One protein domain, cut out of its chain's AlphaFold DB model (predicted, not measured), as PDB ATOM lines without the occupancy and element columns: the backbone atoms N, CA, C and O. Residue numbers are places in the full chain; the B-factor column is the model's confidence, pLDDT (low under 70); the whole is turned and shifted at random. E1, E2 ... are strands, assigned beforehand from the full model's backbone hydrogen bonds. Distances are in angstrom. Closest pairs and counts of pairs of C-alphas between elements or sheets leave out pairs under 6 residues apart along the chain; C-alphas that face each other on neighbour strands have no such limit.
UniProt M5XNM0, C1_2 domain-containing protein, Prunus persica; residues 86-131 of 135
ATOM      1  N   LEU A  86     250.420 -45.817  44.177       91.62
ATOM      2  CA  LEU A  86     251.558 -46.723  44.236       91.62
ATOM      3  C   LEU A  86     251.215 -48.054  43.560       91.62
ATOM      4  O   LEU A  86     250.124 -48.594  43.735       91.62
ATOM      5  N   SER A  87     252.162 -48.599  42.798       90.25
ATOM      6  CA  SER A  87     252.108 -49.986  42.332       90.25
ATOM      7  C   SER A  87     252.827 -50.879  43.341       90.25
ATOM      8  O   SER A  87     253.922 -50.545  43.796       90.25
ATOM      9  N   HIS A  88     252.218 -52.010  43.695       84.94
ATOM     10  CA  HIS A  88     252.788 -52.966  44.636       84.94
ATOM     11  C   HIS A  88     253.018 -54.312  43.942       84.94
ATOM     12  O   HIS A  88     252.159 -54.821  43.242       84.94
ATOM     13  N   HIS A  89     254.178 -54.934  44.139       85.81
ATOM     14  CA  HIS A  89     254.549 -56.165  43.425       85.81
ATOM     15  C   HIS A  89     253.661 -57.371  43.774       85.81
ATOM     16  O   HIS A  89     253.518 -58.276  42.958       85.81
ATOM     17  N   HIS A  90     253.036 -57.375  44.956       82.75
ATOM     18  CA  HIS A  90     252.068 -58.402  45.357       82.75
ATOM     19  C   HIS A  90     250.616 -58.070  44.980       82.75
ATOM     20  O   HIS A  90     249.717 -58.820  45.348       82.75
ATOM     21  N   HIS A  91     250.361 -56.956  44.287       86.31
ATOM     22  CA  HIS A  91     249.006 -56.543  43.941       86.31
ATOM     23  C   HIS A  91     248.939 -55.812  42.595       86.31
ATOM     24  O   HIS A  91     249.581 -54.789  42.381       86.31
ATOM     25  N   HIS A  92     248.130 -56.329  41.673       89.50
ATOM     26  CA  HIS A  92     248.148 -55.894  40.275       89.50
ATOM     27  C   HIS A  92     247.470 -54.543  40.006       89.50
ATOM     28  O   HIS A  92     247.745 -53.949  38.964       89.50
ATOM     29  N   HIS A  93     246.622 -54.040  40.908       91.56
ATOM     30  CA  HIS A  93     246.014 -52.715  40.748       91.56
ATOM     31  C   HIS A  93     246.813 -51.629  41.469       91.56
ATOM     32  O   HIS A  93     247.558 -51.887  42.422       91.56
ATOM     33  N   LEU A  94     246.624 -50.388  41.019       91.69
ATOM     34  CA  LEU A  94     247.182 -49.218  41.679       91.69
ATOM     35  C   LEU A  94     246.480 -48.986  43.014       91.69
ATOM     36  O   LEU A  94     245.255 -48.910  43.092       91.69
ATOM     37  N   LEU A  95     247.279 -48.816  44.055       91.75
ATOM     38  CA  LEU A  95     246.787 -48.398  45.354       91.75
ATOM     39  C   LEU A  95     246.718 -46.880  45.380       91.75
ATOM     40  O   LEU A  95     247.647 -46.224  44.921       91.75
ATOM     41  N   THR A  96     245.641 -46.326  45.921       91.88
ATOM     42  CA  THR A  96     245.440 -44.885  46.073       91.88
ATOM     43  C   THR A  96     245.584 -44.491  47.532       91.88
ATOM     44  O   THR A  96     245.004 -45.130  48.406       91.88
ATOM     45  N   LEU A  97     246.326 -43.419  47.787       92.00
ATOM     46  CA  LEU A  97     246.464 -42.834  49.110       92.00
ATOM     47  C   LEU A  97     245.152 -42.160  49.530       92.00
ATOM     48  O   LEU A  97     244.635 -41.279  48.837       92.00
ATOM     49  N   LEU A  98     244.621 -42.572  50.676       89.06
ATOM     50  CA  LEU A  98     243.432 -42.005  51.291       89.06
ATOM     51  C   LEU A  98     243.828 -41.128  52.478       89.06
ATOM     52  O   LEU A  98     244.460 -41.588  53.428       89.06
ATOM     53  N   TYR A  99     243.414 -39.864  52.421       85.94
ATOM     54  CA  TYR A  99     243.579 -38.895  53.498       85.94
ATOM     55  C   TYR A  99     242.360 -38.979  54.416       85.94
ATOM     56  O   TYR A  99     241.343 -38.329  54.178       85.94
ATOM     57  N   SER A 100     242.404 -39.826  55.431       71.06
ATOM     58  CA  SER A 100     241.365 -39.865  56.460       71.06
ATOM     59  C   SER A 100     241.329 -38.524  57.210       71.06
ATOM     60  O   SER A 100     242.292 -38.168  57.877       71.06
ATOM     61  N   LEU A 101     240.242 -37.755  57.079       55.44
ATOM     62  CA  LEU A 101     240.040 -36.457  57.744       55.44
ATOM     63  C   LEU A 101     238.553 -36.180  58.003       55.44
ATOM     64  O   LEU A 101     237.732 -36.513  57.150       55.44
ATOM     65  N   PRO A 102     238.233 -35.360  59.018       48.56
ATOM     66  CA  PRO A 102     238.524 -35.520  60.436       48.56
ATOM     67  C   PRO A 102     237.256 -35.994  61.172       48.56
ATOM     68  O   PRO A 102     236.146 -35.671  60.766       48.56
ATOM     69  N   ASP A 103     237.411 -36.639  62.323       43.00
ATOM     70  CA  ASP A 103     236.586 -36.189  63.442       43.00
ATOM     71  C   ASP A 103     237.435 -36.203  64.704       43.00
ATOM     72  O   ASP A 103     237.803 -37.251  65.248       43.00
ATOM     73  N   HIS A 104     237.816 -34.990  65.103       51.56
ATOM     74  CA  HIS A 104     238.322 -34.726  66.434       51.56
ATOM     75  C   HIS A 104     237.244 -35.229  67.407       51.56
ATOM     76  O   HIS A 104     236.119 -34.742  67.362       51.56
ATOM     77  N   HIS A 105     237.609 -36.189  68.265       49.75
ATOM     78  CA  HIS A 105     236.850 -36.720  69.412       49.75
ATOM     79  C   HIS A 105     236.055 -38.043  69.299       49.75
ATOM     80  O   HIS A 105     235.477 -38.433  70.309       49.75
ATOM     81  N   GLU A 106     236.080 -38.820  68.201       52.34
ATOM     82  CA  GLU A 106     235.402 -40.154  68.192       52.34
ATOM     83  C   GLU A 106     236.304 -41.383  67.949       52.34
ATOM     84  O   GLU A 106     235.858 -42.538  68.060       52.34
ATOM     85  N   ASN A 107     237.591 -41.166  67.660       53.41
ATOM     86  CA  ASN A 107     238.536 -42.241  67.328       53.41
ATOM     87  C   ASN A 107     239.766 -42.334  68.244       53.41
ATOM     88  O   ASN A 107     240.636 -43.169  67.992       53.41
ATOM     89  N   GLU A 108     239.826 -41.548  69.323       56.25
ATOM     90  CA  GLU A 108     240.899 -41.652  70.320       56.25
ATOM     91  C   GLU A 108     240.972 -43.084  70.884       56.25
ATOM     92  O   GLU A 108     240.009 -43.613  71.438       56.25
ATOM     93  N   GLY A 109     242.117 -43.745  70.684       59.81
ATOM     94  CA  GLY A 109     242.388 -45.096  71.188       59.81
ATOM     95  C   GLY A 109     241.920 -46.256  70.302       59.81
ATOM     96  O   GLY A 109     242.142 -47.416  70.653       59.81
ATOM     97  N   LYS A 110     241.307 -45.997  69.143       70.06
ATOM     98  CA  LYS A 110     240.947 -47.061  68.199       70.06
ATOM     99  C   LYS A 110     242.121 -47.382  67.264       70.06
ATOM    100  O   LYS A 110     242.687 -46.495  66.635       70.06
ATOM    101  N   LEU A 111     242.433 -48.669  67.115       76.50
ATOM    102  CA  LEU A 111     243.488 -49.177  66.228       76.50
ATOM    103  C   LEU A 111     242.882 -49.901  65.018       76.50
ATOM    104  O   LEU A 111     241.819 -50.520  65.142       76.50
ATOM    105  N   ASN A 112     243.538 -49.800  63.867       75.38
ATOM    106  CA  ASN A 112     243.395 -50.714  62.736       75.38
ATOM    107  C   ASN A 112     244.405 -51.854  62.888       75.38
ATOM    108  O   ASN A 112     245.438 -51.676  63.532       75.38
ATOM    109  N   ILE A 113     244.102 -53.010  62.301       79.06
ATOM    110  CA  ILE A 113     244.987 -54.177  62.272       79.06
ATOM    111  C   ILE A 113     245.359 -54.420  60.815       79.06
ATOM    112  O   ILE A 113     244.496 -54.400  59.943       79.06
ATOM    113  N   CYS A 114     246.642 -54.616  60.545       77.88
ATOM    114  CA  CYS A 114     247.099 -55.052  59.238       77.88
ATOM    115  C   CYS A 114     246.873 -56.559  59.096       77.88
ATOM    116  O   CYS A 114     247.455 -57.334  59.850       77.88
ATOM    117  N   ASP A 115     246.111 -56.994  58.095       76.44
ATOM    118  CA  ASP A 115     245.834 -58.422  57.892       76.44
ATOM    119  C   ASP A 115     247.094 -59.247  57.578       76.44
ATOM    120  O   ASP A 115     247.176 -60.429  57.914       76.44
ATOM    121  N   PHE A 116     248.120 -58.617  56.994       77.25
ATOM    122  CA  PHE A 116     249.361 -59.288  56.605       77.25
ATOM    123  C   PHE A 116     250.341 -59.477  57.762       77.25
ATOM    124  O   PHE A 116     250.853 -60.577  57.959       77.25
ATOM    125  N   CYS A 117     250.644 -58.413  58.514       84.62
ATOM    126  CA  CYS A 117     251.632 -58.472  59.596       84.62
ATOM    127  C   CYS A 117     251.011 -58.570  60.994       84.62
ATOM    128  O   CYS A 117     251.748 -58.727  61.963       84.62
ATOM    129  N   GLN A 118     249.683 -58.453  61.103       84.75
ATOM    130  CA  GLN A 118     248.928 -58.395  62.363       84.75
ATOM    131  C   GLN A 118     249.345 -57.231  63.281       84.75
ATOM    132  O   GLN A 118     248.967 -57.173  64.450       84.75
ATOM    133  N   GLY A 119     250.115 -56.280  62.746       81.31
ATOM    134  CA  GLY A 119     250.499 -55.054  63.428       81.31
ATOM    135  C   GLY A 119     249.322 -54.094  63.540       81.31
ATOM    136  O   GLY A 119     248.462 -54.040  62.658       81.31
ATOM    137  N   THR A 120     249.295 -53.329  64.626       81.94
ATOM    138  CA  THR A 120     248.276 -52.312  64.867       81.94
ATOM    139  C   THR A 120     248.782 -50.921  64.519       81.94
ATOM    140  O   THR A 120     249.956 -50.614  64.707       81.94
ATOM    141  N   PHE A 121     247.890 -50.066  64.030       79.31
ATOM    142  CA  PHE A 121     248.190 -48.657  63.766       79.31
ATOM    143  C   PHE A 121     246.984 -47.768  64.103       79.31
ATOM    144  O   PHE A 121     245.849 -48.255  64.068       79.31
ATOM    145  N   PRO A 122     247.180 -46.487  64.468       74.06
ATOM    146  CA  PRO A 122     246.080 -45.616  64.879       74.06
ATOM    147  C   PRO A 122     245.021 -45.435  63.784       74.06
ATOM    148  O   PRO A 122     245.344 -45.259  62.606       74.06
ATOM    149  N   ARG A 123     243.735 -45.438  64.164       72.56
ATOM    150  CA  ARG A 123     242.658 -45.031  63.247       72.56
ATOM    151  C   ARG A 123     242.778 -43.544  62.942       72.56
ATOM    152  O   ARG A 123     243.013 -42.745  63.838       72.56
ATOM    153  N   GLY A 124     242.594 -43.194  61.671       76.38
ATOM    154  CA  GLY A 124     242.775 -41.830  61.169       76.38
ATOM    155  C   GLY A 124     244.081 -41.623  60.400       76.38
ATOM    156  O   GLY A 124     244.161 -40.670  59.629       76.38
ATOM    157  N   CYS A 125     245.047 -42.543  60.504       85.00
ATOM    158  CA  CYS A 125     246.242 -42.512  59.660       85.00
ATOM    159  C   CYS A 125     245.894 -42.754  58.191       85.00
ATOM    160  O   CYS A 125     245.009 -43.551  57.871       85.00
ATOM    161  N   TRP A 126     246.636 -42.101  57.306       90.19
ATOM    162  CA  TRP A 126     246.553 -42.316  55.875       90.19
ATOM    163  C   TRP A 126     246.913 -43.750  55.531       90.19
ATOM    164  O   TRP A 126     247.823 -44.351  56.104       90.19
ATOM    165  N   LEU A 127     246.211 -44.275  54.538       88.12
ATOM    166  CA  LEU A 127     246.399 -45.634  54.067       88.12
ATOM    167  C   LEU A 127     246.287 -45.681  52.554       88.12
ATOM    168  O   LEU A 127     245.565 -44.895  51.941       88.12
ATOM    169  N   TYR A 128     247.020 -46.609  51.960       88.69
ATOM    170  CA  TYR A 128     246.844 -46.962  50.565       88.69
ATOM    171  C   TYR A 128     245.778 -48.043  50.476       88.69
ATOM    172  O   TYR A 128     245.912 -49.064  51.144       88.69
ATOM    173  N   SER A 129     244.762 -47.832  49.643       87.00
ATOM    174  CA  SER A 129     243.764 -48.856  49.331       87.00
ATOM    175  C   SER A 129     243.614 -49.020  47.828       87.00
ATOM    176  O   SER A 129     243.811 -48.079  47.048       87.00
ATOM    177  N   CYS A 130     243.236 -50.210  47.395       89.06
ATOM    178  CA  CYS A 130     242.766 -50.413  46.039       89.06
ATOM    179  C   CYS A 130     241.343 -49.849  45.882       89.06
ATOM    180  O   CYS A 130     240.552 -49.830  46.821       89.06
ATOM    181  N   ARG A 131     241.018 -49.345  44.686       84.81
ATOM    182  CA  ARG A 131     239.644 -48.938  44.331       84.81
ATOM    183  C   ARG A 131     238.875 -50.026  43.584       84.81
ATOM    184  O   ARG A 131     237.652 -49.968  43.532       84.81
TER     185      ARG A 131
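Overview. This is residues 86 to 131 of the 135 residues of the protein "C1_2 domain-containing protein" of Prunus persica (UniProt M5XNM0). A flat, open loop of chain joins two small groups of strands: bent E2 with E1 and E5 paired to different parts of it, and the hairpin E3 and E4. The 46 printed residues include five strands, E1 to E5 in order, and no named helix; the sheets E1-E2-E5 and E3-E4 are antiparallel. The class is all strand, with 21 residues, under half, in named elements. The whole is loose, with a radius of gyration of the C-alphas of 12.5 A, and spans 37 by 22 by 12 A.

Arrangement. E1, residues 86 to 88, and E2, residues 91 to 98, form an antiparallel hairpin; N 86 and O 95, 2.9 A apart, are within hydrogen-bond range. E2 bends by 57 degrees at residue 94. E5, residues 127 to 130, is antiparallel to E2, with N 96 and O 129 within range at 2.8 A. E3, residues 111 to 113, and E4, residues 120 to 122, form an antiparallel hairpin, with N 112 and O 121 within range at 2.8 A.

Along the chain. E1 begins at C-alpha 86 (251.558, -46.723, 44.236); E5 ends at C-alpha 130 (242.766, -50.413, 46.039). E2 measures 17.2 A, E5 10.0 A.

Size, cuts and confidence. The farthest C-alphas, of His 89 and His 105, are 37.0 A apart. The printed part has no cut. The link E2 to E3 is long; residues 101 to 109 have pLDDT under 70.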